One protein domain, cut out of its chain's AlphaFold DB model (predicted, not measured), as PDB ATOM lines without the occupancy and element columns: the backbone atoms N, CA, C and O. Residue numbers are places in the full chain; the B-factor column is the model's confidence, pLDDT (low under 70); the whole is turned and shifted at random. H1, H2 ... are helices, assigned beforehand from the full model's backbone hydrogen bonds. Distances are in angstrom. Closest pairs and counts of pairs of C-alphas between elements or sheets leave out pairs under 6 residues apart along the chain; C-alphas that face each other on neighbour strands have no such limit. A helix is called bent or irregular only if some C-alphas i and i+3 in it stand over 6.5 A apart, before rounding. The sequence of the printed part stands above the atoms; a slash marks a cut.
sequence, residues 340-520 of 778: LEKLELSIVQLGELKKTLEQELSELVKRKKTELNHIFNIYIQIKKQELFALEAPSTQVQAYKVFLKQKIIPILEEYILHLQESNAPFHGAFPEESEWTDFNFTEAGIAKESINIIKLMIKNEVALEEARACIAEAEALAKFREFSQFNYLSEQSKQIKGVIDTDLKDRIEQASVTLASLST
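What this domain is: This is residues 340 to 520 of the 778 residues of the protein "SidE protein, substrate of the Dot/Icm system" of Legionella santicrucis (UniProt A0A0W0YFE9). A rod: bent H1 arches along long H4; H5 and H6 fold back beside them at one end in a four-helix bundle, and bent H2 packs on H1 at the other. The 181 printed residues, all helix by class, hold H1 to H6, loose, radius of gyration of the C-alphas 21.5 A, spans 71 by 31 by 24 A.

How they stand to each other: By hydrogen bonds H1, residues 340 to 387, and H2, 394 to 420, are each one helix, but bent: C-alphas 366 and 369 are 7.0 A apart, 406 and 409 6.8 A. Look at arms H1b, from 369, and H2b, from 409: they touch, closest C-alphas Leu 372 and Leu 419, 6.4 A. H1a, to 366, H4, 442 to 480, H5, 483 to 493, and H6, 502 to 518, form an up-and-down bundle, each against the one before. H3, 433 to 436, is close to but not clearly touching H4. Irregular H5, C-alphas 484 and 487 7.1 A apart, has 5 of 7 O i to N i+4 pairs within hydrogen-bond range.

Where its parts are: Find C-alpha 340 at (240.893, 168.626, 152.066); H4 runs 57.4 A to C-alpha 480 at (237.265, 176.370, 161.456).

The domain as a whole: The printed part has no cut; link 421 to 432 is long; 33 residues are under pLDDT 70, among them 492 to 504.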
ATOM      1  N   LEU A 340     241.963 167.632 152.071       65.19
ATOM      2  CA  LEU A 340     240.893 168.626 152.066       65.19
ATOM      3  C   LEU A 340     239.559 168.046 151.574       65.19
ATOM      4  O   LEU A 340     238.551 168.214 152.247       65.19
ATOM      5  N   GLU A 341     239.545 167.302 150.468       67.31
ATOM      6  CA  GLU A 341     238.329 166.615 150.001       67.31
ATOM      7  C   GLU A 341     237.847 165.571 151.013       67.31
ATOM      8  O   GLU A 341     236.649 165.438 151.246       67.31
ATOM      9  N   LYS A 342     238.770 164.866 151.682       68.75
ATOM     10  CA  LYS A 342     238.436 163.964 152.795       68.75
ATOM     11  C   LYS A 342     237.801 164.715 153.967       68.75
ATOM     12  O   LYS A 342     236.864 164.198 154.576       68.75
ATOM     13  N   LEU A 343     238.280 165.922 154.277       73.50
ATOM     14  CA  LEU A 343     237.696 166.783 155.306       73.50
ATOM     15  C   LEU A 343     236.289 167.249 154.908       73.50
ATOM     16  O   LEU A 343     235.375 167.166 155.722       73.50
ATOM     17  N   GLU A 344     236.094 167.686 153.665       75.56
ATOM     18  CA  GLU A 344     234.783 168.113 153.159       75.56
ATOM     19  C   GLU A 344     233.767 166.967 153.169       75.56
ATOM     20  O   GLU A 344     232.650 167.144 153.657       75.56
ATOM     21  N   LEU A 345     234.171 165.768 152.733       77.62
ATOM     22  CA  LEU A 345     233.332 164.570 152.825       77.62
ATOM     23  C   LEU A 345     232.965 164.250 154.282       77.62
ATOM     24  O   LEU A 345     231.816 163.921 154.575       77.62
ATOM     25  N   SER A 346     233.926 164.390 155.199       74.94
ATOM     26  CA  SER A 346     233.708 164.161 156.632       74.94
ATOM     27  C   SER A 346     232.735 165.187 157.230       74.94
ATOM     28  O   SER A 346     231.880 164.819 158.029       74.94
ATOM     29  N   ILE A 347     232.797 166.460 156.817       75.62
ATOM     30  CA  ILE A 347     231.849 167.505 157.251       75.62
ATOM     31  C   ILE A 347     230.422 167.159 156.815       75.62
ATOM     32  O   ILE A 347     229.487 167.306 157.605       75.62
ATOM     33  N   VAL A 348     230.243 166.674 155.583       79.38
ATOM     34  CA  VAL A 348     228.927 166.243 155.085       79.38
ATOM     35  C   VAL A 348     228.397 165.065 155.906       79.38
ATOM     36  O   VAL A 348     227.263 165.117 156.379       79.38
ATOM     37  N   GLN A 349     229.230 164.051 156.153       79.75
ATOM     38  CA  GLN A 349     228.864 162.883 156.965       79.75
ATOM     39  C   GLN A 349     228.485 163.260 158.407       79.75
ATOM     40  O   GLN A 349     227.510 162.733 158.945       79.75
ATOM     41  N   LEU A 350     229.203 164.204 159.027       77.31
ATOM     42  CA  LEU A 350     228.870 164.726 160.359       77.31
ATOM     43  C   LEU A 350     227.527 165.461 160.364       77.31
ATOM     44  O   LEU A 350     226.739 165.291 161.295       77.31
ATOM     45  N   GLY A 351     227.239 166.241 159.318       77.12
ATOM     46  CA  GLY A 351     225.952 166.920 159.156       77.12
ATOM     47  C   GLY A 351     224.776 165.945 159.040       77.12
ATOM     48  O   GLY A 351     223.728 166.161 159.651       77.12
ATOM     49  N   GLU A 352     224.950 164.843 158.306       82.44
ATOM     50  CA  GLU A 352     223.946 163.775 158.216       82.44
ATOM     51  C   GLU A 352     223.740 163.067 159.560       82.44
ATOM     52  O   GLU A 352     222.599 162.882 159.988       82.44
ATOM     53  N   LEU A 353     224.827 162.729 160.257       80.44
ATOM     54  CA  LEU A 353     224.782 162.056 161.558       80.44
ATOM     55  C   LEU A 353     224.099 162.921 162.627       80.44
ATOM     56  O   LEU A 353     223.253 162.439 163.382       80.44
ATOM     57  N   LYS A 354     224.402 164.223 162.639       81.12
ATOM     58  CA  LYS A 354     223.734 165.210 163.495       81.12
ATOM     59  C   LYS A 354     222.232 165.251 163.244       81.12
ATOM     60  O   LYS A 354     221.456 165.244 164.196       81.12
ATOM     61  N   LYS A 355     221.813 165.242 161.977       83.19
ATOM     62  CA  LYS A 355     220.393 165.231 161.610       83.19
ATOM     63  C   LYS A 355     219.687 163.962 162.094       83.19
ATOM     64  O   LYS A 355     218.551 164.048 162.556       83.19
ATOM     65  N   THR A 356     220.344 162.802 162.019       82.38
ATOM     66  CA  THR A 356     219.819 161.543 162.577       82.38
ATOM     67  C   THR A 356     219.608 161.648 164.090       82.38
ATOM     68  O   THR A 356     218.519 161.340 164.567       82.38
ATOM     69  N   LEU A 357     220.588 162.165 164.834       79.12
ATOM     70  CA  LEU A 357     220.473 162.355 166.288       79.12
ATOM     71  C   LEU A 357     219.392 163.363 166.678       79.12
ATOM     72  O   LEU A 357     218.624 163.122 167.604       79.12
ATOM     73  N   GLU A 358     219.287 164.481 165.959       80.62
ATOM     74  CA  GLU A 358     218.215 165.459 166.172       80.62
ATOM     75  C   GLU A 358     216.831 164.843 165.924       80.62
ATOM     76  O   GLU A 358     215.865 165.170 166.621       80.62
ATOM     77  N   GLN A 359     216.725 163.928 164.958       83.06
ATOM     78  CA  GLN A 359     215.490 163.206 164.679       83.06
ATOM     79  C   GLN A 359     215.147 162.206 165.793       83.06
ATOM     80  O   GLN A 359     214.002 162.200 166.244       83.06
ATOM     81  N   GLU A 360     216.112 161.424 166.281       79.00
ATOM     82  CA  GLU A 360     215.910 160.500 167.410       79.00
ATOM     83  C   GLU A 360     215.538 161.235 168.701       79.00
ATOM     84  O   GLU A 360     214.572 160.864 169.368       79.00
ATOM     85  N   LEU A 361     216.232 162.331 169.011       77.00
ATOM     86  CA  LEU A 361     215.919 163.186 170.153       77.00
ATOM     87  C   LEU A 361     214.509 163.787 170.018       77.00
ATOM     88  O   LEU A 361     213.727 163.786 170.968       77.00
ATOM     89  N   SER A 362     214.132 164.239 168.816       78.56
ATOM     90  CA  SER A 362     212.773 164.720 168.539       78.56
ATOM     91  C   SER A 362     211.721 163.625 168.723       78.56
ATOM     92  O   SER A 362     210.627 163.899 169.223       78.56
ATOM     93  N   GLU A 363     212.014 162.386 168.326       79.19
ATOM     94  CA  GLU A 363     211.124 161.248 168.548       79.19
ATOM     95  C   GLU A 363     210.988 160.888 170.027       79.19
ATOM     96  O   GLU A 363     209.868 160.637 170.475       79.19
ATOM     97  N   LEU A 364     212.079 160.918 170.791       74.38
ATOM     98  CA  LEU A 364     212.080 160.687 172.236       74.38
ATOM     99  C   LEU A 364     211.220 161.743 172.950       74.38
ATOM    100  O   LEU A 364     210.272 161.411 173.665       74.38
ATOM    101  N   VAL A 365     211.407 163.022 172.609       71.06
ATOM    102  CA  VAL A 365     210.572 164.128 173.113       71.06
ATOM    103  C   VAL A 365     209.098 163.979 172.702       71.06
ATOM    104  O   VAL A 365     208.199 164.297 173.483       71.06
ATOM    105  N   LYS A 366     208.798 163.460 171.503       74.25
ATOM    106  CA  LYS A 366     207.409 163.175 171.082       74.25
ATOM    107  C   LYS A 366     206.786 162.009 171.859       74.25
ATOM    108  O   LYS A 366     205.580 162.030 172.114       74.25
ATOM    109  N   ARG A 367     207.580 161.007 172.254       73.88
ATOM    110  CA  ARG A 367     207.135 159.841 173.044       73.88
ATOM    111  C   ARG A 367     206.915 160.164 174.522       73.88
ATOM    112  O   ARG A 367     206.187 159.420 175.181       73.88
ATOM    113  N   LYS A 368     207.393 161.318 175.001       71.50
ATOM    114  CA  LYS A 368     207.264 161.825 176.381       71.50
ATOM    115  C   LYS A 368     205.861 161.681 176.988       71.50
ATOM    116  O   LYS A 368     205.722 161.365 178.162       71.50
ATOM    117  N   LYS A 369     204.788 161.841 176.198       68.88
ATOM    118  CA  LYS A 369     203.398 161.658 176.673       68.88
ATOM    119  C   LYS A 369     203.034 160.190 176.945       68.88
ATOM    120  O   LYS A 369     202.307 159.898 177.892       68.88
ATOM    121  N   THR A 370     203.514 159.276 176.110       72.50
ATOM    122  CA  THR A 370     203.316 157.829 176.274       72.50
ATOM    123  C   THR A 370     204.157 157.309 177.436       72.50
ATOM    124  O   THR A 370     203.670 156.522 178.246       72.50
ATOM    125  N   GLU A 371     205.383 157.814 177.558       76.62
ATOM    126  CA  GLU A 371     206.286 157.521 178.668       76.62
ATOM    127  C   GLU A 371     205.721 158.027 179.990       76.62
ATOM    128  O   GLU A 371     205.597 157.242 180.921       76.62
ATOM    129  N   LEU A 372     205.243 159.273 180.056       83.06
ATOM    130  CA  LEU A 372     204.603 159.832 181.249       83.06
ATOM    131  C   LEU A 372     203.464 158.938 181.766       83.06
ATOM    132  O   LEU A 372     203.389 158.672 182.963       83.06
ATOM    133  N   ASN A 373     202.619 158.408 180.876       83.00
ATOM    134  CA  ASN A 373     201.562 157.467 181.258       83.00
ATOM    135  C   ASN A 373     202.123 156.151 181.822       83.00
ATOM    136  O   ASN A 373     201.595 155.620 182.799       83.00
ATOM    137  N   HIS A 374     203.190 155.619 181.223       85.25
ATOM    138  CA  HIS A 374     203.860 154.413 181.706       85.25
ATOM    139  C   HIS A 374     204.505 154.633 183.085       85.25
ATOM    140  O   HIS A 374     204.286 153.834 183.997       85.25
ATOM    141  N   ILE A 375     205.199 155.758 183.278       87.25
ATOM    142  CA  ILE A 375     205.806 156.150 184.555       87.25
ATOM    143  C   ILE A 375     204.739 156.373 185.630       87.25
ATOM    144  O   ILE A 375     204.900 155.899 186.754       87.25
ATOM    145  N   PHE A 376     203.612 157.015 185.303       87.19
ATOM    146  CA  PHE A 376     202.490 157.154 186.236       87.19
ATOM    147  C   PHE A 376     201.924 155.797 186.668       87.19
ATOM    148  O   PHE A 376     201.590 155.624 187.840       87.19
ATOM    149  N   ASN A 377     201.848 154.820 185.761       88.25
ATOM    150  CA  ASN A 377     201.409 153.468 186.109       88.25
ATOM    151  C   ASN A 377     202.398 152.778 187.060       88.25
ATOM    152  O   ASN A 377     201.961 152.193 188.054       88.25
ATOM    153  N   ILE A 378     203.707 152.903 186.808       90.06
ATOM    154  CA  ILE A 378     204.767 152.412 187.707       90.06
ATOM    155  C   ILE A 378     204.655 153.081 189.084       90.06
ATOM    156  O   ILE A 378     204.660 152.404 190.111       90.06
ATOM    157  N   TYR A 379     204.471 154.401 189.119       91.94
ATOM    158  CA  TYR A 379     204.286 155.167 190.350       91.94
ATOM    159  C   TYR A 379     203.061 154.701 191.147       91.94
ATOM    160  O   TYR A 379     203.165 154.444 192.347       91.94
ATOM    161  N   ILE A 380     201.910 154.521 190.490       89.75
ATOM    162  CA  ILE A 380     200.689 154.010 191.130       89.75
ATOM    163  C   ILE A 380     200.920 152.597 191.674       89.75
ATOM    164  O   ILE A 380     200.487 152.288 192.785       89.75
ATOM    165  N   GLN A 381     201.591 151.731 190.914       90.50
ATOM    166  CA  GLN A 381     201.899 150.370 191.338       90.50
ATOM    167  C   GLN A 381     202.796 150.352 192.582       90.50
ATOM    168  O   GLN A 381     202.486 149.655 193.548       90.50
ATOM    169  N   ILE A 382     203.858 151.154 192.595       91.19
ATOM    170  CA  ILE A 382     204.795 151.237 193.722       91.19
ATOM    171  C   ILE A 382     204.125 151.873 194.951       91.19
ATOM    172  O   ILE A 382     204.283 151.377 196.066       91.19
ATOM    173  N   LYS A 383     203.281 152.900 194.776       88.94
ATOM    174  CA  LYS A 383     202.464 153.464 195.871       88.94
ATOM    175  C   LYS A 383     201.480 152.448 196.448       88.94
ATOM    176  O   LYS A 383     201.272 152.419 197.657       88.94
ATOM    177  N   LYS A 384     200.893 151.577 195.620       88.25
ATOM    178  CA  LYS A 384     200.047 150.478 196.115       88.25
ATOM    179  C   LYS A 384     200.845 149.503 196.981       88.25
ATOM    180  O   LYS A 384     200.343 149.100 198.025       88.25
ATOM    181  N   GLN A 385     202.070 149.164 196.585       88.94
ATOM    182  CA  GLN A 385     202.944 148.295 197.381       88.94
ATOM    183  C   GLN A 385     203.343 148.942 198.723       88.94
ATOM    184  O   GLN A 385     203.441 148.252 199.737       88.94
ATOM    185  N   GLU A 386     203.510 150.268 198.761       88.75
ATOM    186  CA  GLU A 386     203.761 151.010 200.005       88.75
ATOM    187  C   GLU A 386     202.545 150.988 200.953       88.75
ATOM    188  O   GLU A 386     202.684 150.713 202.150       88.75
ATOM    189  N   LEU A 387     201.335 151.189 200.423       84.31
ATOM    190  CA  LEU A 387     200.117 151.366 201.223       84.31
ATOM    191  C   LEU A 387     199.421 150.056 201.627       84.31
ATOM    192  O   LEU A 387     198.944 149.943 202.757       84.31
ATOM    193  N   PHE A 388     199.365 149.054 200.749       83.25
ATOM    194  CA  PHE A 388     198.580 147.830 200.971       83.25
ATOM    195  C   PHE A 388     199.392 146.695 201.610       83.25
ATOM    196  O   PHE A 388     200.614 146.767 201.733       83.25
ATOM    197  N   ALA A 389     198.705 145.663 202.103       76.31
ATOM    198  CA  ALA A 389     199.357 144.468 202.637       76.31
ATOM    199  C   ALA A 389     200.052 143.685 201.507       76.31
ATOM    200  O   ALA A 389     199.495 143.572 200.418       76.31
ATOM    201  N   LEU A 390     201.251 143.164 201.782       83.19
ATOM    202  CA  LEU A 390     202.059 142.368 200.851       83.19
ATOM    203  C   LEU A 390     202.217 140.941 201.389       83.19
ATOM    204  O   LEU A 390     202.302 140.747 202.605       83.19
ATOM    205  N   GLU A 391     202.284 139.957 200.495       71.00
ATOM    206  CA  GLU A 391     202.438 138.537 200.837       71.00
ATOM    207  C   GLU A 391     203.914 138.192 201.134       71.00
ATOM    208  O   GLU A 391     204.586 137.518 200.361       71.00
ATOM    209  N   ALA A 392     204.454 138.687 202.258       70.94
ATOM    210  CA  ALA A 392     205.848 138.462 202.674       70.94
ATOM    211  C   ALA A 392     206.048 138.602 204.209       70.94
ATOM    212  O   ALA A 392     205.149 139.086 204.906       70.94
ATOM    213  N   PRO A 393     207.202 138.181 204.783       69.19
ATOM    214  CA  PRO A 393     207.475 138.297 206.220       69.19
ATOM    215  C   PRO A 393     207.362 139.744 206.722       69.19
ATOM    216  O   PRO A 393     207.947 140.661 206.142       69.19
ATOM    217  N   SER A 394     206.646 139.958 207.834       69.44
ATOM    218  CA  SER A 394     206.255 141.301 208.304       69.44
ATOM    219  C   SER A 394     207.430 142.259 208.541       69.44
ATOM    220  O   SER A 394     207.297 143.462 208.324       69.44
ATOM    221  N   THR A 395     208.594 141.742 208.941       74.94
ATOM    222  CA  THR A 395     209.809 142.533 209.183       74.94
ATOM    223  C   THR A 395     210.465 143.031 207.892       74.94
ATOM    224  O   THR A 395     210.858 144.196 207.832       74.94
ATOM    225  N   GLN A 396     210.527 142.206 206.839       78.88
ATOM    226  CA  GLN A 396     211.046 142.604 205.521       78.88
ATOM    227  C   GLN A 396     210.091 143.565 204.806       78.88
ATOM    228  O   GLN A 396     210.532 144.552 204.223       78.88
ATOM    229  N   VAL A 397     208.779 143.328 204.912       82.25
ATOM    230  CA  VAL A 397     207.750 144.205 204.330       82.25
ATOM    231  C   VAL A 397     207.808 145.606 204.938       82.25
ATOM    232  O   VAL A 397     207.714 146.591 204.210       82.25
ATOM    233  N   GLN A 398     208.007 145.725 206.254       83.44
ATOM    234  CA  GLN A 398     208.092 147.035 206.904       83.44
ATOM    235  C   GLN A 398     209.335 147.820 206.458       83.44
ATOM    236  O   GLN A 398     209.231 149.012 206.165       83.44
ATOM    237  N   ALA A 399     210.493 147.156 206.358       87.19
ATOM    238  CA  ALA A 399     211.725 147.759 205.849       87.19
ATOM    239  C   ALA A 399     211.594 148.170 204.372       87.19
ATOM    240  O   ALA A 399     211.975 149.278 204.001       87.19
ATOM    241  N   TYR A 400     210.967 147.325 203.550       90.88
ATOM    242  CA  TYR A 400     210.699 147.609 202.143       90.88
ATOM    243  C   TYR A 400     209.763 148.807 201.950       90.88
ATOM    244  O   TYR A 400     210.032 149.679 201.130       90.88
ATOM    245  N   LYS A 401     208.692 148.916 202.743       89.81
ATOM    246  CA  LYS A 401     207.789 150.079 202.700       89.81
ATOM    247  C   LYS A 401     208.507 151.378 203.056       89.81
ATOM    248  O   LYS A 401     208.281 152.399 202.410       89.81
ATOM    249  N   VAL A 402     209.402 151.340 204.049       89.69
ATOM    250  CA  VAL A 402     210.254 152.490 204.397       89.69
ATOM    251  C   VAL A 402     211.189 152.836 203.235       89.69
ATOM    252  O   VAL A 402     211.274 154.006 202.865       89.69
ATOM    253  N   PHE A 403     211.818 151.836 202.614       92.50
ATOM    254  CA  PHE A 403     212.671 152.008 201.436       92.50
ATOM    255  C   PHE A 403     211.912 152.635 200.256       92.50
ATOM    256  O   PHE A 403     212.347 153.654 199.719       92.50
ATOM    257  N   LEU A 404     210.731 152.112 199.909       92.25
ATOM    258  CA  LEU A 404     209.886 152.681 198.858       92.25
ATOM    259  C   LEU A 404     209.537 154.142 199.145       92.25
ATOM    260  O   LEU A 404     209.696 154.992 198.271       92.25
ATOM    261  N   LYS A 405     209.101 154.445 200.372       91.94
ATOM    262  CA  LYS A 405     208.672 155.787 200.780       91.94
ATOM    263  C   LYS A 405     209.804 156.811 200.792       91.94
ATOM    264  O   LYS A 405     209.575 157.960 200.432       91.94
ATOM    265  N   GLN A 406     210.992 156.420 201.246       89.94
ATOM    266  CA  GLN A 406     212.106 157.348 201.453       89.94
ATOM    267  C   GLN A 406     213.037 157.466 200.246       89.94
ATOM    268  O   GLN A 406     213.683 158.499 200.097       89.94
ATOM    269  N   LYS A 407     213.136 156.426 199.409       89.75
ATOM    270  CA  LYS A 407     214.107 156.368 198.306       89.75
ATOM    271  C   LYS A 407     213.440 156.336 196.940       89.75
ATOM    272  O   LYS A 407     213.787 157.137 196.088       89.75
ATOM    273  N   ILE A 408     212.471 155.449 196.722       91.75
ATOM    274  CA  ILE A 408     211.939 155.194 195.373       91.75
ATOM    275  C   ILE A 408     210.875 156.209 194.958       91.75
ATOM    276  O   ILE A 408     210.940 156.787 193.877       91.75
ATOM    277  N   ILE A 409     209.888 156.425 195.822       91.19
ATOM    278  CA  ILE A 409     208.759 157.318 195.566       91.19
ATOM    279  C   ILE A 409     209.216 158.755 195.260       91.19
ATOM    280  O   ILE A 409     208.748 159.288 194.256       91.19
ATOM    281  N   PRO A 410     210.141 159.364 196.033       91.38
ATOM    282  CA  PRO A 410     210.628 160.709 195.732       91.38
ATOM    283  C   PRO A 410     211.288 160.821 194.352       91.38
ATOM    284  O   PRO A 410     211.038 161.787 193.643       91.38
ATOM    285  N   ILE A 411     212.060 159.808 193.931       89.62
ATOM    286  CA  ILE A 411     212.710 159.777 192.608       89.62
ATOM    287  C   ILE A 411     211.666 159.734 191.488       89.62
ATOM    288  O   ILE A 411     211.805 160.411 190.474       89.62
ATOM    289  N   LEU A 412     210.604 158.943 191.660       88.94
ATOM    290  CA  LEU A 412     209.518 158.870 190.683       88.94
ATOM    291  C   LEU A 412     208.737 160.182 190.602       88.94
ATOM    292  O   LEU A 412     208.398 160.607 189.504       88.94
ATOM    293  N   GLU A 413     208.458 160.820 191.740       88.62
ATOM    294  CA  GLU A 413     207.778 162.121 191.791       88.62
ATOM    295  C   GLU A 413     208.623 163.207 191.104       88.62
ATOM    296  O   GLU A 413     208.101 163.963 190.285       88.62
ATOM    297  N   GLU A 414     209.933 163.221 191.353       87.75
ATOM    298  CA  GLU A 414     210.888 164.112 190.690       87.75
ATOM    299  C   GLU A 414     210.956 163.864 189.174       87.75
ATOM    300  O   GLU A 414     210.886 164.806 188.385       87.75
ATOM    301  N   TYR A 415     211.024 162.600 188.743       86.00
ATOM    302  CA  TYR A 415     211.064 162.262 187.320       86.00
ATOM    303  C   TYR A 415     209.745 162.580 186.605       86.00
ATOM    304  O   TYR A 415     209.744 163.057 185.474       86.00
ATOM    305  N   ILE A 416     208.600 162.378 187.262       87.25
ATOM    306  CA  ILE A 416     207.291 162.775 186.727       87.25
ATOM    307  C   ILE A 416     207.235 164.293 186.520       87.25
ATOM    308  O   ILE A 416     206.779 164.731 185.462       87.25
ATOM    309  N   LEU A 417     207.726 165.085 187.478       84.31
ATOM    310  CA  LEU A 417     207.814 166.544 187.345       84.31
ATOM    311  C   LEU A 417     208.728 166.948 186.180       84.31
ATOM    312  O   LEU A 417     208.325 167.757 185.345       84.31
ATOM    313  N   HIS A 418     209.898 166.313 186.055       83.31
ATOM    314  CA  HIS A 418     210.805 166.472 184.910       83.31
ATOM    315  C   HIS A 418     210.129 166.147 183.565       83.31
ATOM    316  O   HIS A 418     210.329 166.818 182.545       83.31
ATOM    317  N   LEU A 419     209.265 165.130 183.540       79.94
ATOM    318  CA  LEU A 419     208.544 164.773 182.327       79.94
ATOM    319  C   LEU A 419     207.411 165.762 181.989       79.94
ATOM    320  O   LEU A 419     207.137 165.997 180.807       79.94
ATOM    321  N   GLN A 420     206.769 166.358 182.996       80.75
ATOM    322  CA  GLN A 420     205.665 167.313 182.840       80.75
ATOM    323  C   GLN A 420     206.132 168.727 182.473       80.75
ATOM    324  O   GLN A 420     205.507 169.376 181.632       80.75
ATOM    325  N   GLU A 421     207.225 169.196 183.070       77.31
ATOM    326  CA  GLU A 421     207.769 170.538 182.863       77.31
ATOM    327  C   GLU A 421     209.009 170.474 181.965       77.31
ATOM    328  O   GLU A 421     209.979 169.795 182.277       77.31
ATOM    329  N   SER A 422     209.018 171.199 180.841       59.19
ATOM    330  CA  SER A 422     210.096 171.114 179.837       59.19
ATOM    331  C   SER A 422     211.510 171.466 180.335       59.19
ATOM    332  O   SER A 422     212.448 171.187 179.602       59.19
ATOM    333  N   ASN A 423     211.675 172.042 181.534       60.56
ATOM    334  CA  ASN A 423     212.959 172.530 182.062       60.56
ATOM    335  C   ASN A 423     213.239 172.156 183.536       60.56
ATOM    336  O   ASN A 423     214.177 172.699 184.121       60.56
ATOM    337  N   ALA A 424     212.442 171.295 184.178       71.06
ATOM    338  CA  ALA A 424     212.719 170.914 185.566       71.06
ATOM    339  C   ALA A 424     213.938 169.971 185.603       71.06
ATOM    340  O   ALA A 424     213.911 168.965 184.906       71.06
ATOM    341  N   PRO A 425     215.022 170.253 186.343       67.56
ATOM    342  CA  PRO A 425     216.172 169.352 186.406       67.56
ATOM    343  C   PRO A 425     215.832 168.078 187.194       67.56
ATOM    344  O   PRO A 425     215.109 168.137 188.185       67.56
ATOM    345  N   PHE A 426     216.366 166.934 186.760       80.12
ATOM    346  CA  PHE A 426     216.265 165.659 187.474       80.12
ATOM    347  C   PHE A 426     217.611 165.317 188.129       80.12
ATOM    348  O   PHE A 426     218.640 165.242 187.455       80.12
ATOM    349  N   HIS A 427     217.608 165.099 189.441       77.00
ATOM    350  CA  HIS A 427     218.780 164.818 190.275       77.00
ATOM    351  C   HIS A 427     218.732 163.434 190.942       77.00
ATOM    352  O   HIS A 427     219.600 163.116 191.760       77.00
ATOM    353  N   GLY A 428     217.729 162.613 190.619       73.31
ATOM    354  CA  GLY A 428     217.419 161.384 191.344       73.31
ATOM    355  C   GLY A 428     218.584 160.394 191.428       73.31
ATOM    356  O   GLY A 428     219.026 159.817 190.432       73.31
ATOM    357  N   ALA A 429     219.048 160.141 192.653       79.44
ATOM    358  CA  ALA A 429     220.043 159.118 192.957       79.44
ATOM    359  C   ALA A 429     219.369 157.743 193.075       79.44
ATOM    360  O   ALA A 429     218.841 157.384 194.129       79.44
ATOM    361  N   PHE A 430     219.371 156.978 191.980       85.38
ATOM    362  CA  PHE A 430     218.840 155.614 191.969       85.38
ATOM    363  C   PHE A 430     219.566 154.720 192.986       85.38
ATOM    364  O   PHE A 430     220.793 154.788 193.054       85.38
ATOM    365  N   PRO A 431     218.845 153.848 193.716       85.56
ATOM    366  CA  PRO A 431     219.475 152.929 194.651       85.56
ATOM    367  C   PRO A 431     220.453 151.982 193.953       85.56
ATOM    368  O   PRO A 431     220.234 151.568 192.805       85.56
ATOM    369  N   GLU A 432     221.508 151.622 194.674       85.75
ATOM    370  CA  GLU A 432     222.492 150.637 194.244       85.75
ATOM    371  C   GLU A 432     221.938 149.214 194.339       85.75
ATOM    372  O   GLU A 432     221.003 148.922 195.085       85.75
ATOM    373  N   GLU A 433     222.537 148.290 193.590       84.19
ATOM    374  CA  GLU A 433     222.075 146.898 193.513       84.19
ATOM    375  C   GLU A 433     222.038 146.216 194.893       84.19
ATOM    376  O   GLU A 433     221.108 145.467 195.198       84.19
ATOM    377  N   SER A 434     223.002 146.543 195.760       85.44
ATOM    378  CA  SER A 434     223.091 146.073 197.146       85.44
ATOM    379  C   SER A 434     221.978 146.589 198.059       85.44
ATOM    380  O   SER A 434     221.728 146.002 199.102       85.44
ATOM    381  N   GLU A 435     221.307 147.689 197.709       86.12
ATOM    382  CA  GLU A 435     220.161 148.192 198.482       86.12
ATOM    383  C   GLU A 435     218.878 147.401 198.170       86.12
ATOM    384  O   GLU A 435     217.923 147.440 198.942       86.12
ATOM    385  N   TRP A 436     218.855 146.649 197.062       88.00
ATOM    386  CA  TRP A 436     217.737 145.781 196.687       88.00
ATOM    387  C   TRP A 436     217.884 144.339 197.189       88.00
ATOM    388  O   TRP A 436     216.891 143.613 197.227       88.00
ATOM    389  N   THR A 437     219.095 143.898 197.555       83.00
ATOM    390  CA  THR A 437     219.380 142.486 197.886       83.00
ATOM    391  C   THR A 437     218.641 141.977 199.120       83.00
ATOM    392  O   THR A 437     218.401 140.776 199.232       83.00
ATOM    393  N   ASP A 438     218.229 142.879 200.011       79.56
ATOM    394  CA  ASP A 438     217.512 142.544 201.245       79.56
ATOM    395  C   ASP A 438     216.014 142.252 201.017       79.56
ATOM    396  O   ASP A 438     215.316 141.797 201.930       79.56
ATOM    397  N   PHE A 439     215.508 142.465 199.793       86.25
ATOM    398  CA  PHE A 439     214.097 142.312 199.424       86.25
ATOM    399  C   PHE A 439     213.900 141.204 198.378       86.25
ATOM    400  O   PHE A 439     213.734 141.459 197.187       86.25
ATOM    401  N   ASN A 440     213.893 139.945 198.824       82.12
ATOM    402  CA  ASN A 440     213.764 138.783 197.937       82.12
ATOM    403  C   ASN A 440     212.318 138.258 197.840       82.12
ATOM    404  O   ASN A 440     212.022 137.137 198.256       82.12
ATOM    405  N   PHE A 441     211.404 139.086 197.336       85.19
ATOM    406  CA  PHE A 441     210.014 138.705 197.063       85.19
ATOM    407  C   PHE A 441     209.493 139.379 195.787       85.19
ATOM    408  O   PHE A 441     210.062 140.360 195.303       85.19
ATOM    409  N   THR A 442     208.419 138.823 195.223       85.12
ATOM    410  CA  THR A 442     207.923 139.124 193.871       85.12
ATOM    411  C   THR A 442     207.708 140.616 193.624       85.12
ATOM    412  O   THR A 442     208.188 141.161 192.632       85.12
ATOM    413  N   GLU A 443     207.026 141.309 194.532       87.44
ATOM    414  CA  GLU A 443     206.688 142.725 194.391       87.44
ATOM    415  C   GLU A 443     207.926 143.625 194.400       87.44
ATOM    416  O   GLU A 443     207.987 144.573 193.612       87.44
ATOM    417  N   ALA A 444     208.930 143.289 195.217       87.44
ATOM    418  CA  ALA A 444     210.216 143.975 195.228       87.44
ATOM    419  C   ALA A 444     210.996 143.751 193.927       87.44
ATOM    420  O   ALA A 444     211.556 144.706 193.388       87.44
ATOM    421  N   GLY A 445     210.962 142.533 193.374       86.12
ATOM    422  CA  GLY A 445     211.536 142.228 192.060       86.12
ATOM    423  C   GLY A 445     210.887 143.034 190.931       86.12
ATOM    424  O   GLY A 445     211.587 143.610 190.101       86.12
ATOM    425  N   ILE A 446     209.556 143.155 190.936       87.12
ATOM    426  CA  ILE A 446     208.829 143.948 189.935       87.12
ATOM    427  C   ILE A 446     209.141 145.448 190.074       87.12
ATOM    428  O   ILE A 446     209.332 146.134 189.067       87.12
ATOM    429  N   ALA A 447     209.213 145.969 191.302       88.00
ATOM    430  CA  ALA A 447     209.572 147.367 191.539       88.00
ATOM    431  C   ALA A 447     211.000 147.667 191.071       88.00
ATOM    432  O   ALA A 447     211.223 148.671 190.399       88.00
ATOM    433  N   LYS A 448     211.951 146.774 191.363       90.06
ATOM    434  CA  LYS A 448     213.340 146.887 190.914       90.06
ATOM    435  C   LYS A 448     213.443 146.947 189.395       90.06
ATOM    436  O   LYS A 448     214.091 147.846 188.868       90.06
ATOM    437  N   GLU A 449     212.764 146.041 188.697       87.06
ATOM    438  CA  GLU A 449     212.765 146.023 187.233       87.06
ATOM    439  C   GLU A 449     212.142 147.297 186.653       87.06
ATOM    440  O   GLU A 449     212.705 147.924 185.758       87.06
ATOM    441  N   SER A 450     211.035 147.754 187.242       87.19
ATOM    442  CA  SER A 450     210.387 149.009 186.846       87.19
ATOM    443  C   SER A 450     211.330 150.209 187.002       87.19
ATOM    444  O   SER A 450     211.391 151.068 186.130       87.19
ATOM    445  N   ILE A 451     212.108 150.259 188.087       88.06
ATOM    446  CA  ILE A 451     213.096 151.319 188.323       88.06
ATOM    447  C   ILE A 451     214.300 151.206 187.380       88.06
ATOM    448  O   ILE A 451     214.802 152.230 186.916       88.06
ATOM    449  N   ASN A 452     214.734 149.994 187.035       84.25
ATOM    450  CA  ASN A 452     215.799 149.779 186.056       84.25
ATOM    451  C   ASN A 452     215.408 150.259 184.654       84.25
ATOM    452  O   ASN A 452     216.235 150.875 183.982       84.25
ATOM    453  N   ILE A 453     214.153 150.056 184.241       82.62
ATOM    454  CA  ILE A 453     213.623 150.589 182.976       82.62
ATOM    455  C   ILE A 453     213.713 152.122 182.964       82.62
ATOM    456  O   ILE A 453     214.197 152.705 181.997       82.62
ATOM    457  N   ILE A 454     213.338 152.784 184.060       83.44
ATOM    458  CA  ILE A 454     213.417 154.250 184.180       83.44
ATOM    459  C   ILE A 454     214.871 154.729 184.145       83.44
ATOM    460  O   ILE A 454     215.211 155.653 183.408       83.44
ATOM    461  N   LYS A 455     215.753 154.056 184.892       83.62
ATOM    462  CA  LYS A 455     217.199 154.320 184.895       83.62
ATOM    463  C   LYS A 455     217.799 154.174 183.492       83.62
ATOM    464  O   LYS A 455     218.722 154.909 183.152       83.62
ATOM    465  N   LEU A 456     217.294 153.241 182.686       78.69
ATOM    466  CA  LEU A 456     217.716 153.033 181.303       78.69
ATOM    467  C   LEU A 456     217.233 154.155 180.371       78.69
ATOM    468  O   LEU A 456     218.032 154.665 179.591       78.69
ATOM    469  N   MET A 457     215.968 154.568 180.482       77.38
ATOM    470  CA  MET A 457     215.403 155.664 179.680       77.38
ATOM    471  C   MET A 457     216.196 156.965 179.860       77.38
ATOM    472  O   MET A 457     216.600 157.577 178.876       77.38
ATOM    473  N   ILE A 458     216.512 157.318 181.109       78.69
ATOM    474  CA  ILE A 458     217.284 158.526 181.443       78.69
ATOM    475  C   ILE A 458     218.709 158.445 180.891       78.69
ATOM    476  O   ILE A 458     219.217 159.404 180.319       78.69
ATOM    477  N   LYS A 459     219.366 157.285 181.025       78.19
ATOM    478  CA  LYS A 459     220.711 157.080 180.468       78.19
ATOM    479  C   LYS A 459     220.737 157.224 178.948       78.19
ATOM    480  O   LYS A 459     221.715 157.737 178.420       78.19
ATOM    481  N   ASN A 460     219.690 156.784 178.255       75.94
ATOM    482  CA  ASN A 460     219.605 156.911 176.802       75.94
ATOM    483  C   ASN A 460     219.412 158.367 176.363       75.94
ATOM    484  O   ASN A 460     220.073 158.798 175.424       75.94
ATOM    485  N   GLU A 461     218.566 159.129 177.058       76.81
ATOM    486  CA  GLU A 461     218.373 160.560 176.787       76.81
ATOM    487  C   GLU A 461     219.673 161.357 176.983       76.81
ATOM    488  O   GLU A 461     220.086 162.095 176.086       76.81
ATOM    489  N   VAL A 462     220.370 161.141 178.103       78.38
ATOM    490  CA  VAL A 462     221.665 161.787 178.388       78.38
ATOM    491  C   VAL A 462     222.706 161.432 177.325       78.38
ATOM    492  O   VAL A 462     223.380 162.318 176.805       78.38
ATOM    493  N   ALA A 463     222.804 160.156 176.948       76.25
ATOM    494  CA  ALA A 463     223.785 159.705 175.969       76.25
ATOM    495  C   ALA A 463     223.530 160.286 174.559       76.25
ATOM    496  O   ALA A 463     224.484 160.595 173.846       76.25
ATOM    497  N   LEU A 464     222.264 160.469 174.159       76.94
ATOM    498  CA  LEU A 464     221.904 161.108 172.885       76.94
ATOM    499  C   LEU A 464     222.257 162.604 172.863       76.94
ATOM    500  O   LEU A 464     222.748 163.102 171.848       76.94
ATOM    501  N   GLU A 465     222.051 163.321 173.969       78.31
ATOM    502  CA  GLU A 465     222.445 164.733 174.083       78.31
ATOM    503  C   GLU A 465     223.970 164.913 174.097       78.31
ATOM    504  O   GLU A 465     224.494 165.786 173.400       78.31
ATOM    505  N   GLU A 466     224.699 164.053 174.814       79.06
ATOM    506  CA  GLU A 466     226.170 164.025 174.796       79.06
ATOM    507  C   GLU A 466     226.708 163.756 173.379       79.06
ATOM    508  O   GLU A 466     227.600 164.464 172.901       79.06
ATOM    509  N   ALA A 467     226.119 162.792 172.662       77.00
ATOM    510  CA  ALA A 467     226.469 162.493 171.273       77.00
ATOM    511  C   ALA A 467     226.221 163.689 170.339       77.00
ATOM    512  O   ALA A 467     227.070 164.024 169.504       77.00
ATOM    513  N   ARG A 468     225.079 164.371 170.498       81.81
ATOM    514  CA  ARG A 468     224.730 165.564 169.716       81.81
ATOM    515  C   ARG A 468     225.730 166.699 169.934       81.81
ATOM    516  O   ARG A 468     226.159 167.321 168.960       81.81
ATOM    517  N   ALA A 469     226.104 166.959 171.186       80.25
ATOM    518  CA  ALA A 469     227.082 167.988 171.531       80.25
ATOM    519  C   ALA A 469     228.458 167.682 170.918       80.25
ATOM    520  O   ALA A 469     229.029 168.541 170.243       80.25
ATOM    521  N   CYS A 470     228.929 166.438 171.053       78.00
ATOM    522  CA  CYS A 470     230.212 165.991 170.507       78.00
ATOM    523  C   CYS A 470     230.297 166.178 168.979       78.00
ATOM    524  O   CYS A 470     231.312 166.642 168.460       78.00
ATOM    525  N   ILE A 471     229.232 165.855 168.235       79.50
ATOM    526  CA  ILE A 471     229.214 166.026 166.771       79.50
ATOM    527  C   ILE A 471     229.126 167.498 166.374       79.50
ATOM    528  O   ILE A 471     229.770 167.903 165.409       79.50
ATOM    529  N   ALA A 472     228.346 168.309 167.092       80.00
ATOM    530  CA  ALA A 472     228.240 169.737 166.803       80.00
ATOM    531  C   ALA A 472     229.589 170.454 166.980       80.00
ATOM    532  O   ALA A 472     229.945 171.312 166.169       80.00
ATOM    533  N   GLU A 473     230.351 170.071 168.004       79.50
ATOM    534  CA  GLU A 473     231.703 170.569 168.243       79.50
ATOM    535  C   GLU A 473     232.683 170.091 167.158       79.50
ATOM    536  O   GLU A 473     233.422 170.902 166.595       79.50
ATOM    537  N   ALA A 474     232.619 168.811 166.769       76.06
ATOM    538  CA  ALA A 474     233.407 168.264 165.661       76.06
ATOM    539  C   ALA A 474     233.138 168.975 164.325       76.06
ATOM    540  O   ALA A 474     234.072 169.330 163.603       76.06
ATOM    541  N   GLU A 475     231.867 169.234 164.010       78.88
ATOM    542  CA  GLU A 475     231.444 169.963 162.813       78.88
ATOM    543  C   GLU A 475     231.984 171.406 162.814       78.88
ATOM    544  O   GLU A 475     232.461 171.896 161.788       78.88
ATOM    545  N   ALA A 476     231.935 172.091 163.962       78.62
ATOM    546  CA  ALA A 476     232.446 173.452 164.105       78.62
ATOM    547  C   ALA A 476     233.969 173.504 163.926       78.62
ATOM    548  O   ALA A 476     234.464 174.265 163.093       78.62
ATOM    549  N   LEU A 477     234.710 172.657 164.641       74.69
ATOM    550  CA  LEU A 477     236.171 172.596 164.552       74.69
ATOM    551  C   LEU A 477     236.642 172.224 163.139       74.69
ATOM    552  O   LEU A 477     237.614 172.800 162.646       74.69
ATOM    553  N   ALA A 478     235.922 171.338 162.440       73.44
ATOM    554  CA  ALA A 478     236.192 171.014 161.040       73.44
ATOM    555  C   ALA A 478     235.966 172.204 160.095       73.44
ATOM    556  O   ALA A 478     236.793 172.446 159.215       73.44
ATOM    557  N   LYS A 479     234.913 173.005 160.309       74.69
ATOM    558  CA  LYS A 479     234.679 174.246 159.547       74.69
ATOM    559  C   LYS A 479     235.747 175.310 159.814       74.69
ATOM    560  O   LYS A 479     236.138 176.016 158.884       74.69
ATOM    561  N   PHE A 480     236.230 175.410 161.052       70.88
ATOM    562  CA  PHE A 480     237.265 176.370 161.456       70.88
ATOM    563  C   PHE A 480     238.703 175.864 161.271       70.88
ATOM    564  O   PHE A 480     239.640 176.631 161.487       70.88
ATOM    565  N   ARG A 481     238.894 174.622 160.802       71.19
ATOM    566  CA  ARG A 481     240.209 174.001 160.564       71.19
ATOM    567  C   ARG A 481     241.091 173.953 161.828       71.19
ATOM    568  O   ARG A 481     242.310 174.094 161.758       71.19
ATOM    569  N   GLU A 482     240.486 173.733 162.997       67.56
ATOM    570  CA  GLU A 482     241.183 173.660 164.293       67.56
ATOM    571  C   GLU A 482     241.613 172.222 164.642       67.56
ATOM    572  O   GLU A 482     241.101 171.569 165.552       67.56
ATOM    573  N   PHE A 483     242.590 171.715 163.891       67.19
ATOM    574  CA  PHE A 483     242.967 170.295 163.867       67.19
ATOM    575  C   PHE A 483     243.565 169.739 165.169       67.19
ATOM    576  O   PHE A 483     243.472 168.538 165.425       67.19
ATOM    577  N   SER A 484     244.167 170.586 166.011       65.75
ATOM    578  CA  SER A 484     244.787 170.161 167.277       65.75
ATOM    579  C   SER A 484     243.780 169.616 168.291       65.75
ATOM    580  O   SER A 484     244.171 168.919 169.224       65.75
ATOM    581  N   GLN A 485     242.493 169.923 168.113       67.44
ATOM    582  CA  GLN A 485     241.424 169.534 169.033       67.44
ATOM    583  C   GLN A 485     240.711 168.230 168.624       67.44
ATOM    584  O   GLN A 485     239.915 167.694 169.388       67.44
ATOM    585  N   PHE A 486     241.023 167.648 167.459       71.19
ATOM    586  CA  PHE A 486     240.347 166.431 166.983       71.19
ATOM    587  C   PHE A 486     240.643 165.174 167.812       71.19
ATOM    588  O   PHE A 486     239.775 164.312 167.943       71.19
ATOM    589  N   ASN A 487     241.820 165.081 168.437       67.56
ATOM    590  CA  ASN A 487     242.135 163.959 169.328       67.56
ATOM    591  C   ASN A 487     241.273 163.973 170.601       67.56
ATOM    592  O   ASN A 487     240.850 162.917 171.063       67.56
ATOM    593  N   TYR A 488     240.950 165.162 171.116       67.31
ATOM    594  CA  TYR A 488     240.079 165.334 172.281       67.31
ATOM    595  C   TYR A 488     238.653 164.830 172.009       67.31
ATOM    596  O   TYR A 488     238.063 164.145 172.841       67.31
ATOM    597  N   LEU A 489     238.130 165.073 170.802       66.75
ATOM    598  CA  LEU A 489     236.813 164.581 170.384       66.75
ATOM    599  C   LEU A 489     236.746 163.051 170.283       66.75
ATOM    600  O   LEU A 489     235.733 162.456 170.645       66.75
ATOM    601  N   SER A 490     237.828 162.397 169.845       68.94
ATOM    602  CA  SER A 490     237.896 160.929 169.832       68.94
ATOM    603  C   SER A 490     237.900 160.319 171.236       68.94
ATOM    604  O   SER A 490     237.475 159.175 171.401       68.94
ATOM    605  N   GLU A 491     238.394 161.037 172.245       70.81
ATOM    606  CA  GLU A 491     238.322 160.598 173.641       70.81
ATOM    607  C   GLU A 491     236.942 160.857 174.250       70.81
ATOM    608  O   GLU A 491     236.428 159.998 174.966       70.81
ATOM    609  N   GLN A 492     236.324 161.996 173.928       68.94
ATOM    610  CA  GLN A 492     234.958 162.347 174.335       68.94
ATOM    611  C   GLN A 492     233.924 161.342 173.806       68.94
ATOM    612  O   GLN A 492     233.092 160.859 174.574       68.94
ATOM    613  N   SER A 493     234.010 160.936 172.534       68.56
ATOM    614  CA  SER A 493     233.052 159.986 171.951       68.56
ATOM    615  C   SER A 493     233.088 158.600 172.608       68.56
ATOM    616  O   SER A 493     232.051 157.950 172.745       68.56
ATOM    617  N   LYS A 494     234.247 158.172 173.123       69.69
ATOM    618  CA  LYS A 494     234.387 156.924 173.902       69.69
ATOM    619  C   LYS A 494     233.708 156.984 175.273       69.69
ATOM    620  O   LYS A 494     233.459 155.935 175.869       69.69
ATOM    621  N   GLN A 495     233.442 158.182 175.796       66.50
ATOM    622  CA  GLN A 495     232.838 158.386 177.115       66.50
ATOM    623  C   GLN A 495     231.306 158.399 177.092       66.50
ATOM    624  O   GLN A 495     230.711 158.312 178.166       66.50
ATOM    625  N   ILE A 496     230.678 158.428 175.910       68.06
ATOM    626  CA  ILE A 496     229.219 158.374 175.748       68.06
ATOM    627  C   ILE A 496     228.696 157.048 176.335       68.06
ATOM    628  O   ILE A 496     228.990 155.955 175.833       68.06
ATOM    629  N   LYS A 497     227.933 157.130 177.433       61.47
ATOM    630  CA  LYS A 497     227.439 155.974 178.208       61.47
ATOM    631  C   LYS A 497     225.915 155.852 178.120       61.47
ATOM    632  O   LYS A 497     225.202 156.545 178.833       61.47
ATOM    633  N   GLY A 498     225.411 154.889 177.347       61.47
ATOM    634  CA  GLY A 498     223.979 154.563 177.249       61.47
ATOM    635  C   GLY A 498     223.710 153.355 176.342       61.47
ATOM    636  O   GLY A 498     224.639 152.837 175.720       61.47
ATOM    637  N   VAL A 499     222.455 152.899 176.264       56.72
ATOM    638  CA  VAL A 499     221.985 151.933 175.248       56.72
ATOM    639  C   VAL A 499     221.498 152.736 174.044       56.72
ATOM    640  O   VAL A 499     220.307 152.819 173.754       56.72
ATOM    641  N   ILE A 500     222.446 153.404 173.392       62.00
ATOM    642  CA  ILE A 500     222.263 153.940 172.043       62.00
ATOM    643  C   ILE A 500     222.252 152.741 171.081       62.00
ATOM    644  O   ILE A 500     222.887 151.723 171.376       62.00
ATOM    645  N   ASP A 501     221.540 152.842 169.954       65.19
ATOM    646  CA  ASP A 501     221.669 151.877 168.856       65.19
ATOM    647  C   ASP A 501     223.159 151.635 168.559       65.19
ATOM    648  O   ASP A 501     223.937 152.574 168.363       65.19
ATOM    649  N   THR A 502     223.571 150.367 168.583       65.81
ATOM    650  CA  THR A 502     224.954 149.956 168.326       65.81
ATOM    651  C   THR A 502     225.475 150.501 166.995       65.81
ATOM    652  O   THR A 502     226.631 150.907 166.939       65.81
ATOM    653  N   ASP A 503     224.619 150.624 165.972       68.06
ATOM    654  CA  ASP A 503     224.997 151.206 164.675       68.06
ATOM    655  C   ASP A 503     225.347 152.698 164.786       68.06
ATOM    656  O   ASP A 503     226.348 153.168 164.241       68.06
ATOM    657  N   LEU A 504     224.554 153.461 165.544       68.19
ATOM    658  CA  LEU A 504     224.774 154.897 165.713       68.19
ATOM    659  C   LEU A 504     226.060 155.167 166.499       68.19
ATOM    660  O   LEU A 504     226.819 156.075 166.158       68.19
ATOM    661  N   LYS A 505     226.338 154.342 167.513       70.56
ATOM    662  CA  LYS A 505     227.585 154.405 168.282       70.56
ATOM    663  C   LYS A 505     228.810 154.132 167.401       70.56
ATOM    664  O   LYS A 505     229.763 154.911 167.441       70.56
ATOM    665  N   ASP A 506     228.758 153.091 166.573       74.69
ATOM    666  CA  ASP A 506     229.856 152.721 165.673       74.69
ATOM    667  C   ASP A 506     230.124 153.822 164.630       74.69
ATOM    668  O   ASP A 506     231.276 154.168 164.353       74.69
ATOM    669  N   ARG A 507     229.067 154.457 164.107       74.00
ATOM    670  CA  ARG A 507     229.178 155.579 163.158       74.00
ATOM    671  C   ARG A 507     229.818 156.826 163.777       74.00
ATOM    672  O   ARG A 507     230.603 157.502 163.108       74.00
ATOM    673  N   ILE A 508     229.522 157.127 165.045       72.00
ATOM    674  CA  ILE A 508     230.148 158.236 165.791       72.00
ATOM    675  C   ILE A 508     231.642 157.965 166.009       72.00
ATOM    676  O   ILE A 508     232.479 158.857 165.817       72.00
ATOM    677  N   GLU A 509     231.992 156.734 166.381       74.69
ATOM    678  CA  GLU A 509     233.383 156.328 166.587       74.69
ATOM    679  C   GLU A 509     234.177 156.393 165.271       74.69
ATOM    680  O   GLU A 509     235.262 156.978 165.228       74.69
ATOM    681  N   GLN A 510     233.602 155.910 164.167       77.56
ATOM    682  CA  GLN A 510     234.237 155.942 162.847       77.56
ATOM    683  C   GLN A 510     234.486 157.373 162.335       77.56
ATOM    684  O   GLN A 510     235.570 157.665 161.813       77.56
ATOM    685  N   ALA A 511     233.523 158.283 162.512       72.31
ATOM    686  CA  ALA A 511     233.689 159.694 162.157       72.31
ATOM    687  C   ALA A 511     234.798 160.362 162.995       72.31
ATOM    688  O   ALA A 511     235.638 161.089 162.460       72.31
ATOM    689  N   SER A 512     234.857 160.045 164.292       71.69
ATOM    690  CA  SER A 512     235.882 160.560 165.213       71.69
ATOM    691  C   SER A 512     237.292 160.092 164.833       71.69
ATOM    692  O   SER A 512     238.226 160.895 164.796       71.69
ATOM    693  N   VAL A 513     237.456 158.807 164.498       75.50
ATOM    694  CA  VAL A 513     238.740 158.232 164.055       75.50
ATOM    695  C   VAL A 513     239.202 158.855 162.736       75.50
ATOM    696  O   VAL A 513     240.382 159.179 162.575       75.50
ATOM    697  N   THR A 514     238.273 159.075 161.805       74.69
ATOM    698  CA  THR A 514     238.570 159.702 160.509       74.69
ATOM    699  C   THR A 514     239.089 161.130 160.700       74.69
ATOM    700  O   THR A 514     240.136 161.475 160.152       74.69
ATOM    701  N   LEU A 515     238.442 161.936 161.547       71.44
ATOM    702  CA  LEU A 515     238.902 163.290 161.877       71.44
ATOM    703  C   LEU A 515     240.254 163.299 162.601       71.44
ATOM    704  O   LEU A 515     241.131 164.090 162.254       71.44
ATOM    705  N   ALA A 516     240.462 162.396 163.562       72.19
ATOM    706  CA  ALA A 516     241.738 162.277 164.268       72.19
ATOM    707  C   ALA A 516     242.894 161.957 163.305       72.19
ATOM    708  O   ALA A 516     243.976 162.531 163.428       72.19
ATOM    709  N   SER A 517     242.657 161.125 162.282       73.81
ATOM    710  CA  SER A 517     243.669 160.829 161.256       73.81
ATOM    711  C   SER A 517     244.113 162.077 160.472       73.81
ATOM    712  O   SER A 517     245.293 162.216 160.144       73.81
ATOM    713  N   LEU A 518     243.206 163.040 160.259       68.44
ATOM    714  CA  LEU A 518     243.493 164.302 159.567       68.44
ATOM    715  C   LEU A 518     244.316 165.284 160.420       68.44
ATOM    716  O   LEU A 518     244.965 166.162 159.856       68.44
ATOM    717  N   SER A 519     244.362 165.118 161.749       66.31
ATOM    718  CA  SER A 519     245.128 165.999 162.655       66.31
ATOM    719  C   SER A 519     246.651 165.928 162.464       66.31
ATOM    720  O   SER A 519     247.378 166.830 162.877       66.31
ATOM    721  N   THR A 520     247.137 164.865 161.817       62.38
ATOM    722  CA  THR A 520     248.569 164.615 161.571       62.38
ATOM    723  C   THR A 520     249.076 165.163 160.236       62.38
ATOM    724  O   THR A 520     250.283 165.163 159.986       62.38
TER     725      THR A 520